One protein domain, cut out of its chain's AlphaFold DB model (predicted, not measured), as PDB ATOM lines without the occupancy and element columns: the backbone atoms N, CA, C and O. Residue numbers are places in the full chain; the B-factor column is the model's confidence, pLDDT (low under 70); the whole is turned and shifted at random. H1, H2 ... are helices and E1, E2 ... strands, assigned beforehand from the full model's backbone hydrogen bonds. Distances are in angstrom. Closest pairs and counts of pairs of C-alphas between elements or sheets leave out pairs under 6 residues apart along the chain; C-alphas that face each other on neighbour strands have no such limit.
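This is residues 99 to 176 of the 176 residues of an uncharacterized protein of Rhodobacteraceae bacterium (UniProt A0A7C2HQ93). This elongated model has little regular structure: a small curled sheet, E3 E2 E1 E4, with two short helices, H1 and H2, beyond it toward the far end, and residues 100 to 105 sticking out. Of 78 printed residues, 27 are in named elements, four strands and then two helices; class and sheet are mixed. It is only just compact, close to loose: radius of gyration of the C-alphas 13.3 A, spans 46 by 29 by 19 A.

E1, residues 109 to 111, E2, residues 116 to 123, and E3, residues 126 to 129, form a meander of two hairpins, each strand the antiparallel neighbour of the one before; N 111 and O 116 are 2.9 A apart, N 123 and O 126 2.8 A. E4, residues 148 to 150, is parallel to E1; N 110 and O 148 are 2.9 A apart. H1, residues 158 to 161, and H2, residues 168 to 172, are not on the sheet and touch only at the corner; their closest C-alphas, Thr 161 and Gly 168, are 4.7 A apart. H1 is too short for an O i to N i+4 pair; H2 has 0 of 1 within hydrogen-bond range, but 2 of 2 O i to N i+3.

E1 begins at C-alpha 109 (197.983, 164.599, 147.753); E2 is 17.7 A long; H2 ends at C-alpha 172 (196.581, 159.069, 125.437).

The printed part has no cut; the E3 to E4 link is long, 18 residues. Residues 99 to 106 and 174 to 176 have pLDDT under 70.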
ATOM      1  N   PHE A  99     191.950 171.077 159.599       65.44
ATOM      2  CA  PHE A  99     190.605 170.544 159.726       65.44
ATOM      3  C   PHE A  99     189.943 170.588 158.351       65.44
ATOM      4  O   PHE A  99     189.561 171.662 157.888       65.44
ATOM      5  N   SER A 100     189.754 169.429 157.726       65.12
ATOM      6  CA  SER A 100     188.865 169.307 156.571       65.12
ATOM      7  C   SER A 100     187.433 169.029 157.039       65.12
ATOM      8  O   SER A 100     187.182 168.170 157.891       65.12
ATOM      9  N   ASP A 101     186.459 169.775 156.505       61.31
ATOM     10  CA  ASP A 101     185.054 169.412 156.684       61.31
ATOM     11  C   ASP A 101     184.816 168.089 155.933       61.31
ATOM     12  O   ASP A 101     185.127 168.005 154.747       61.31
ATOM     13  N   PRO A 102     184.231 167.051 156.557       60.31
ATOM     14  CA  PRO A 102     183.981 165.771 155.892       60.31
ATOM     15  C   PRO A 102     183.099 165.859 154.632       60.31
ATOM     16  O   PRO A 102     182.975 164.878 153.898       60.31
ATOM     17  N   SER A 103     182.410 166.986 154.420       67.38
ATOM     18  CA  SER A 103     181.622 167.266 153.219       67.38
ATOM     19  C   SER A 103     182.427 167.872 152.063       67.38
ATOM     20  O   SER A 103     181.940 167.844 150.929       67.38
ATOM     21  N   ASP A 104     183.649 168.339 152.318       68.88
ATOM     22  CA  ASP A 104     184.572 168.815 151.298       68.88
ATOM     23  C   ASP A 104     185.361 167.631 150.728       68.88
ATOM     24  O   ASP A 104     186.086 166.916 151.419       68.88
ATOM     25  N   PHE A 105     185.194 167.385 149.427       64.62
ATOM     26  CA  PHE A 105     186.043 166.432 148.723       64.62
ATOM     27  C   PHE A 105     187.389 167.095 148.451       64.62
ATOM     28  O   PHE A 105     187.522 167.865 147.496       64.62
ATOM     29  N   GLU A 106     188.385 166.785 149.272       69.12
ATOM     30  CA  GLU A 106     189.756 167.186 148.995       69.12
ATOM     31  C   GLU A 106     190.467 166.114 148.159       69.12
ATOM     32  O   GLU A 106     190.485 164.936 148.538       69.12
ATOM     33  N   PRO A 107     191.034 166.476 146.993       70.19
ATOM     34  CA  PRO A 107     191.818 165.540 146.205       70.19
ATOM     35  C   PRO A 107     193.034 165.085 147.012       70.19
ATOM     36  O   PRO A 107     193.729 165.902 147.623       70.19
ATOM     37  N   GLN A 108     193.292 163.778 146.980       81.06
ATOM     38  CA  GLN A 108     194.446 163.182 147.639       81.06
ATOM     39  C   GLN A 108     195.738 163.844 147.150       81.06
ATOM     40  O   GLN A 108     195.898 164.153 145.966       81.06
ATOM     41  N   ILE A 109     196.672 164.051 148.074       93.81
ATOM     42  CA  ILE A 109     197.983 164.599 147.753       93.81
ATOM     43  C   ILE A 109     198.998 163.457 147.747       93.81
ATOM     44  O   ILE A 109     199.086 162.654 148.679       93.81
ATOM     45  N   ASN A 110     199.752 163.368 146.658       96.12
ATOM     46  CA  ASN A 110     200.710 162.301 146.401       96.12
ATOM     47  C   ASN A 110     202.152 162.787 146.612       96.12
ATOM     48  O   ASN A 110     202.438 163.982 146.540       96.12
ATOM     49  N   CYS A 111     203.088 161.870 146.833       96.62
ATOM     50  CA  CYS A 111     204.503 162.204 146.957       96.62
ATOM     51  C   CYS A 111     205.280 161.635 145.774       96.62
ATOM     52  O   CYS A 111     205.475 160.424 145.690       96.62
ATOM     53  N   ALA A 112     205.746 162.496 144.870       96.62
ATOM     54  CA  ALA A 112     206.548 162.069 143.727       96.62
ATOM     55  C   ALA A 112     207.973 161.655 144.129       96.62
ATOM     56  O   ALA A 112     208.588 160.840 143.450       96.62
ATOM     57  N   GLN A 113     208.476 162.138 145.272       94.88
ATOM     58  CA  GLN A 113     209.808 161.785 145.773       94.88
ATOM     59  C   GLN A 113     209.944 160.286 146.095       94.88
ATOM     60  O   GLN A 113     211.011 159.707 145.893       94.88
ATOM     61  N   CYS A 114     208.875 159.655 146.592       94.50
ATOM     62  CA  CYS A 114     208.822 158.213 146.861       94.50
ATOM     63  C   CYS A 114     207.775 157.470 146.012       94.50
ATOM     64  O   CYS A 114     207.517 156.290 146.249       94.50
ATOM     65  N   SER A 115     207.162 158.158 145.043       95.25
ATOM     66  CA  SER A 115     206.070 157.670 144.190       95.25
ATOM     67  C   SER A 115     204.882 157.068 144.970       95.25
ATOM     68  O   SER A 115     204.222 156.145 144.487       95.25
ATOM     69  N   SER A 116     204.586 157.575 146.175       94.06
ATOM     70  CA  SER A 116     203.503 157.059 147.027       94.06
ATOM     71  C   SER A 116     202.209 157.867 146.892       94.06
ATOM     72  O   SER A 116     202.209 159.096 147.012       94.06
ATOM     73  N   LEU A 117     201.091 157.163 146.696       93.75
ATOM     74  CA  LEU A 117     199.762 157.752 146.515       93.75
ATOM     75  C   LEU A 117     199.083 158.093 147.850       93.75
ATOM     76  O   LEU A 117     199.154 157.319 148.809       93.75
ATOM     77  N   GLY A 118     198.414 159.249 147.898       92.69
ATOM     78  CA  GLY A 118     197.647 159.765 149.040       92.69
ATOM     79  C   GLY A 118     198.447 159.946 150.330       92.69
ATOM     80  O   GLY A 118     197.875 159.899 151.417       92.69
ATOM     81  N   SER A 119     199.776 159.989 150.230       93.56
ATOM     82  CA  SER A 119     200.717 159.871 151.352       93.56
ATOM     83  C   SER A 119     201.090 161.203 151.972       93.56
ATOM     84  O   SER A 119     202.009 161.253 152.775       93.56
ATOM     85  N   VAL A 120     200.444 162.290 151.569       94.94
ATOM     86  CA  VAL A 120     200.832 163.635 151.973       94.94
ATOM     87  C   VAL A 120     199.700 164.278 152.751       94.94
ATOM     88  O   VAL A 120     198.565 164.309 152.277       94.94
ATOM     89  N   VAL A 121     200.042 164.806 153.922       93.69
ATOM     90  CA  VAL A 121     199.147 165.566 154.803       93.69
ATOM     91  C   VAL A 121     199.605 167.017 154.894       93.69
ATOM     92  O   VAL A 121     200.766 167.324 154.594       93.69
ATOM     93  N   GLN A 122     198.706 167.917 155.290       92.88
ATOM     94  CA  GLN A 122     199.049 169.315 155.520       92.88
ATOM     95  C   GLN A 122     199.428 169.547 156.991       92.88
ATOM     96  O   GLN A 122     198.659 169.291 157.917       92.88
ATOM     97  N   HIS A 123     200.632 170.068 157.194       92.38
ATOM     98  CA  HIS A 123     201.224 170.381 158.485       92.38
ATOM     99  C   HIS A 123     201.544 171.882 158.564       92.38
ATOM    100  O   HIS A 123     202.606 172.342 158.137       92.38
ATOM    101  N   GLY A 124     200.600 172.669 159.076       89.75
ATOM    102  CA  GLY A 124     200.631 174.123 159.046       89.75
ATOM    103  C   GLY A 124     200.639 174.641 157.609       89.75
ATOM    104  O   GLY A 124     199.713 174.399 156.835       89.75
ATOM    105  N   GLU A 125     201.704 175.357 157.252       89.38
ATOM    106  CA  GLU A 125     201.906 175.909 155.904       89.38
ATOM    107  C   GLU A 125     202.660 174.950 154.962       89.38
ATOM    108  O   GLU A 125     202.869 175.273 153.795       89.38
ATOM    109  N   THR A 126     203.056 173.768 155.444       92.50
ATOM    110  CA  THR A 126     203.872 172.801 154.700       92.50
ATOM    111  C   THR A 126     203.083 171.521 154.429       92.50
ATOM    112  O   THR A 126     202.229 171.112 155.207       92.50
ATOM    113  N   PHE A 127     203.378 170.846 153.324       94.94
ATOM    114  CA  PHE A 127     202.861 169.519 152.996       94.94
ATOM    115  C   PHE A 127     203.936 168.476 153.282       94.94
ATOM    116  O   PHE A 127     205.056 168.625 152.801       94.94
ATOM    117  N   VAL A 128     203.613 167.423 154.037       95.62
ATOM    118  CA  VAL A 128     204.585 166.418 154.498       95.62
ATOM    119  C   VAL A 128     204.148 165.022 154.075       95.62
ATOM    120  O   VAL A 128     203.012 164.615 154.310       95.62
ATOM    121  N   CYS A 129     205.058 164.266 153.461       95.31
ATOM    122  CA  CYS A 129     204.822 162.867 153.127       95.31
ATOM    123  C   CYS A 129     204.983 161.958 154.354       95.31
ATOM    124  O   CYS A 129     206.071 161.855 154.911       95.31
ATOM    125  N   THR A 130     203.953 161.196 154.702       94.19
ATOM    126  CA  THR A 130     203.939 160.217 155.799       94.19
ATOM    127  C   THR A 130     204.650 158.901 155.471       94.19
ATOM    128  O   THR A 130     204.598 157.972 156.266       94.19
ATOM    129  N   GLU A 131     205.337 158.808 154.327       93.31
ATOM    130  CA  GLU A 131     206.118 157.624 153.917       93.31
ATOM    131  C   GLU A 131     207.624 157.904 153.830       93.31
ATOM    132  O   GLU A 131     208.432 156.985 153.920       93.31
ATOM    133  N   CYS A 132     208.027 159.161 153.618       94.06
ATOM    134  CA  CYS A 132     209.444 159.524 153.481       94.06
ATOM    135  C   CYS A 132     209.830 160.853 154.144       94.06
ATOM    136  O   CYS A 132     210.987 161.257 154.054       94.06
ATOM    137  N   LEU A 133     208.875 161.541 154.781       95.50
ATOM    138  CA  LEU A 133     209.026 162.857 155.419       95.50
ATOM    139  C   LEU A 133     209.556 163.965 154.500       95.50
ATOM    140  O   LEU A 133     209.962 165.023 154.978       95.50
ATOM    141  N   TYR A 134     209.526 163.753 153.182       95.12
ATOM    142  CA  TYR A 134     209.754 164.824 152.225       95.12
ATOM    143  C   TYR A 134     208.656 165.881 152.358       95.12
ATOM    144  O   TYR A 134     207.477 165.536 152.495       95.12
ATOM    145  N   SER A 135     209.058 167.147 152.306       94.88
ATOM    146  CA  SER A 135     208.207 168.296 152.579       94.88
ATOM    147  C   SER A 135     208.383 169.399 151.539       94.88
ATOM    148  O   SER A 135     209.488 169.641 151.052       94.88
ATOM    149  N   GLU A 136     207.284 170.074 151.204       95.31
ATOM    150  CA  GLU A 136     207.266 171.283 150.371       95.31
ATOM    151  C   GLU A 136     206.166 172.242 150.833       95.31
ATOM    152  O   GLU A 136     205.130 171.820 151.341       95.31
ATOM    153  N   ASP A 137     206.342 173.538 150.581       93.88
ATOM    154  CA  ASP A 137     205.370 174.584 150.952       93.88
ATOM    155  C   ASP A 137     204.164 174.657 149.995       93.88
ATOM    156  O   ASP A 137     203.278 175.501 150.123       93.88
ATOM    157  N   SER A 138     204.122 173.798 148.974       93.00
ATOM    158  CA  SER A 138     203.015 173.743 148.024       93.00
ATOM    159  C   SER A 138     202.844 172.348 147.448       93.00
ATOM    160  O   SER A 138     203.825 171.692 147.120       93.00
ATOM    161  N   ALA A 139     201.593 171.950 147.234       94.06
ATOM    162  CA  ALA A 139     201.236 170.734 146.512       94.06
ATOM    163  C   ALA A 139     200.411 171.093 145.260       94.06
ATOM    164  O   ALA A 139     199.170 171.114 145.342       94.06
ATOM    165  N   PRO A 140     201.064 171.457 144.136       93.94
ATOM    166  CA  PRO A 140     200.381 171.840 142.902       93.94
ATOM    167  C   PRO A 140     199.564 170.683 142.311       93.94
ATOM    168  O   PRO A 140     199.828 169.505 142.562       93.94
ATOM    169  N   GLN A 141     198.558 171.041 141.514       93.94
ATOM    170  CA  GLN A 141     197.655 170.107 140.846       93.94
ATOM    171  C   GLN A 141     198.103 169.854 139.404       93.94
ATOM    172  O   GLN A 141     198.497 170.777 138.697       93.94
ATOM    173  N   CYS A 142     198.026 168.601 138.960       94.94
ATOM    174  CA  CYS A 142     198.230 168.238 137.565       94.94
ATOM    175  C   CYS A 142     196.992 168.584 136.729       94.94
ATOM    176  O   CYS A 142     195.900 168.095 137.010       94.94
ATOM    177  N   ASP A 143     197.175 169.322 135.637       95.81
ATOM    178  CA  ASP A 143     196.081 169.765 134.762       95.81
ATOM    179  C   ASP A 143     195.438 168.627 133.946       95.81
ATOM    180  O   ASP A 143     194.368 168.806 133.361       95.81
ATOM    181  N   TRP A 144     196.088 167.460 133.850       95.31
ATOM    182  CA  TRP A 144     195.541 166.301 133.139       95.31
ATOM    183  C   TRP A 144     194.696 165.402 134.044       95.31
ATOM    184  O   TRP A 144     193.531 165.146 133.743       95.31
ATOM    185  N   CYS A 145     195.277 164.895 135.136       93.44
ATOM    186  CA  CYS A 145     194.594 163.950 136.022       93.44
ATOM    187  C   CYS A 145     193.886 164.610 137.213       93.44
ATOM    188  O   CYS A 145     193.106 163.936 137.876       93.44
ATOM    189  N   ASN A 146     194.099 165.907 137.462       92.19
ATOM    190  CA  ASN A 146     193.590 166.657 138.621       92.19
ATOM    191  C   ASN A 146     194.112 166.175 139.988       92.19
ATOM    192  O   ASN A 146     193.625 166.631 141.022       92.19
ATOM    193  N   GLU A 147     195.120 165.305 140.016       92.00
ATOM    194  CA  GLU A 147     195.788 164.890 141.251       92.00
ATOM    195  C   GLU A 147     196.786 165.951 141.721       92.00
ATOM    196  O   GLU A 147     197.399 166.644 140.902       92.00
ATOM    197  N   ARG A 148     196.985 166.061 143.037       94.38
ATOM    198  CA  ARG A 148     198.000 166.940 143.636       94.38
ATOM    199  C   ARG A 148     199.254 166.151 143.993       94.38
ATOM    200  O   ARG A 148     199.170 164.960 144.301       94.38
ATOM    201  N   GLN A 149     200.415 166.801 143.977       95.50
ATOM    202  CA  GLN A 149     201.659 166.168 144.416       95.50
ATOM    203  C   GLN A 149     202.669 167.152 145.011       95.50
ATOM    204  O   GLN A 149     202.690 168.312 144.615       95.50
ATOM    205  N   ILE A 150     203.541 166.649 145.885       96.88
ATOM    206  CA  ILE A 150     204.825 167.275 146.246       96.88
ATOM    207  C   ILE A 150     205.991 166.520 145.594       96.88
ATOM    208  O   ILE A 150     205.870 165.330 145.281       96.88
ATOM    209  N   GLY A 151     207.129 167.183 145.409       94.62
ATOM    210  CA  GLY A 151     208.403 166.590 144.978       94.62
ATOM    211  C   GLY A 151     208.497 166.252 143.492       94.62
ATOM    212  O   GLY A 151     209.475 165.655 143.055       94.62
ATOM    213  N   GLY A 152     207.484 166.611 142.701       89.31
ATOM    214  CA  GLY A 152     207.438 166.318 141.265       89.31
ATOM    215  C   GLY A 152     207.820 167.496 140.371       89.31
ATOM    216  O   GLY A 152     207.647 167.419 139.157       89.31
ATOM    217  N   GLY A 153     208.327 168.581 140.965       87.69
ATOM    218  CA  GLY A 153     208.705 169.800 140.261       87.69
ATOM    219  C   GLY A 153     207.513 170.630 139.778       87.69
ATOM    220  O   GLY A 153     206.392 170.500 140.266       87.69
ATOM    221  N   ASP A 154     207.788 171.516 138.822       89.81
ATOM    222  CA  ASP A 154     206.797 172.419 138.236       89.81
ATOM    223  C   ASP A 154     205.808 171.666 137.326       89.81
ATOM    224  O   ASP A 154     206.205 170.859 136.482       89.81
ATOM    225  N   LEU A 155     204.516 171.961 137.486       93.75
ATOM    226  CA  LEU A 155     203.405 171.351 136.758       93.75
ATOM    227  C   LEU A 155     202.815 172.239 135.648       93.75
ATOM    228  O   LEU A 155     201.786 171.863 135.085       93.75
ATOM    229  N   GLU A 156     203.465 173.350 135.272       93.06
ATOM    230  CA  GLU A 156     202.993 174.308 134.245       93.06
ATOM    231  C   GLU A 156     202.533 173.653 132.919       93.06
ATOM    232  O   GLU A 156     201.605 174.136 132.274       93.06
ATOM    233  N   TYR A 157     203.137 172.531 132.503       93.56
ATOM    234  CA  TYR A 157     202.797 171.826 131.250       93.56
ATOM    235  C   TYR A 157     202.163 170.448 131.459       93.56
ATOM    236  O   TYR A 157     202.058 169.646 130.521       93.56
ATOM    237  N   SER A 158     201.712 170.171 132.681       95.94
ATOM    238  CA  SER A 158     201.257 168.847 133.101       95.94
ATOM    239  C   SER A 158     200.005 168.354 132.370       95.94
ATOM    240  O   SER A 158     199.803 167.146 132.269       95.94
ATOM    241  N   TYR A 159     199.218 169.239 131.744       96.56
ATOM    242  CA  TYR A 159     198.152 168.818 130.828       96.56
ATOM    243  C   TYR A 159     198.700 167.944 129.689       96.56
ATOM    244  O   TYR A 159     198.122 166.916 129.338       96.56
ATOM    245  N   HIS A 160     199.829 168.349 129.096       95.69
ATOM    246  CA  HIS A 160     200.429 167.637 127.973       95.69
ATOM    247  C   HIS A 160     201.374 166.526 128.432       95.69
ATOM    248  O   HIS A 160     201.275 165.413 127.918       95.69
ATOM    249  N   THR A 161     202.273 166.829 129.375       94.69
ATOM    250  CA  THR A 161     203.366 165.932 129.794       94.69
ATOM    251  C   THR A 161     203.031 165.048 130.987       94.69
ATOM    252  O   THR A 161     203.778 164.117 131.263       94.69
ATOM    253  N   GLY A 162     201.931 165.329 131.684       95.19
ATOM    254  CA  GLY A 162     201.546 164.620 132.894       95.19
ATOM    255  C   GLY A 162     202.311 165.075 134.129       95.19
ATOM    256  O   GLY A 162     202.967 166.118 134.137       95.19
ATOM    257  N   CYS A 163     202.185 164.269 135.173       95.25
ATOM    258  CA  CYS A 163     202.902 164.382 136.438       95.25
ATOM    259  C   CYS A 163     203.608 163.045 136.724       95.25
ATOM    260  O   CYS A 163     203.664 162.187 135.847       95.25
ATOM    261  N   GLU A 164     204.107 162.817 137.941       95.69
ATOM    262  CA  GLU A 164     204.739 161.529 138.284       95.69
ATOM    263  C   GLU A 164     203.763 160.342 138.144       95.69
ATOM    264  O   GLU A 164     204.157 159.210 137.882       95.69
ATOM    265  N   PHE A 165     202.460 160.607 138.268       94.69
ATOM    266  CA  PHE A 165     201.420 159.581 138.353       94.69
ATOM    267  C   PHE A 165     200.575 159.435 137.082       94.69
ATOM    268  O   PHE A 165     199.656 158.616 137.041       94.69
ATOM    269  N   CYS A 166     200.842 160.216 136.031       94.75
ATOM    270  CA  CYS A 166     200.142 160.078 134.756       94.75
ATOM    271  C   CYS A 166     200.997 160.539 133.574       94.75
ATOM    272  O   CYS A 166     201.872 161.380 133.715       94.75
ATOM    273  N   GLU A 167     200.692 160.053 132.372       94.44
ATOM    274  CA  GLU A 167     201.454 160.395 131.160       94.44
ATOM    275  C   GLU A 167     201.011 161.708 130.480       94.44
ATOM    276  O   GLU A 167     201.493 162.040 129.392       94.44
ATOM    277  N   GLY A 168     200.044 162.425 131.064       95.12
ATOM    278  CA  GLY A 168     199.402 163.579 130.428       95.12
ATOM    279  C   GLY A 168     198.654 163.211 129.146       95.12
ATOM    280  O   GLY A 168     198.608 162.054 128.736       95.12
ATOM    281  N   HIS A 169     198.103 164.198 128.446       94.94
ATOM    282  CA  HIS A 169     197.413 163.987 127.168       94.94
ATOM    283  C   HIS A 169     198.288 163.286 126.102       94.94
ATOM    284  O   HIS A 169     197.778 162.568 125.235       94.94
ATOM    285  N   ALA A 170     199.614 163.469 126.143       92.56
ATOM    286  CA  ALA A 170     200.540 162.849 125.194       92.56
ATOM    287  C   ALA A 170     200.546 161.310 125.269       92.56
ATOM    288  O   ALA A 170     200.693 160.650 124.238       92.56
ATOM    289  N   GLY A 171     200.356 160.730 126.458       90.19
ATOM    290  CA  GLY A 171     200.231 159.277 126.623       90.19
ATOM    291  C   GLY A 171     198.971 158.698 125.978       90.19
ATOM    292  O   GLY A 171     198.977 157.584 125.461       90.19
ATOM    293  N   TRP A 172     197.904 159.496 125.910       85.00
ATOM    294  CA  TRP A 172     196.581 159.069 125.437       85.00
ATOM    295  C   TRP A 172     196.369 159.269 123.933       85.00
ATOM    296  O   TRP A 172     195.415 158.739 123.371       85.00
ATOM    297  N   THR A 173     197.257 160.008 123.267       81.44
ATOM    298  CA  THR A 173     197.183 160.294 121.821       81.44
ATOM    299  C   THR A 173     198.131 159.454 120.969       81.44
ATOM    300  O   THR A 173     198.148 159.581 119.745       81.44
ATOM    301  N   LYS A 174     198.888 158.533 121.576       61.19
ATOM    302  CA  LYS A 174     199.664 157.517 120.854       61.19
ATOM    303  C   LYS A 174     198.738 156.382 120.404       61.19
ATOM    304  O   LYS A 174     198.719 155.318 121.016       61.19
ATOM    305  N   GLY A 175     197.944 156.612 119.358       61.06
ATOM    306  CA  GLY A 175     196.956 155.622 118.925       61.06
ATOM    307  C   GLY A 175     196.311 155.791 117.550       61.06
ATOM    308  O   GLY A 175     195.376 155.039 117.296       61.06
ATOM    309  N   ASP A 176     196.803 156.685 116.684       47.28
ATOM    310  CA  ASP A 176     196.383 156.790 115.272       47.28
ATOM    311  C   ASP A 176     197.570 156.613 114.309       47.28
ATOM    312  O   ASP A 176     198.596 157.317 114.483       47.28
TER     313      ASP A 176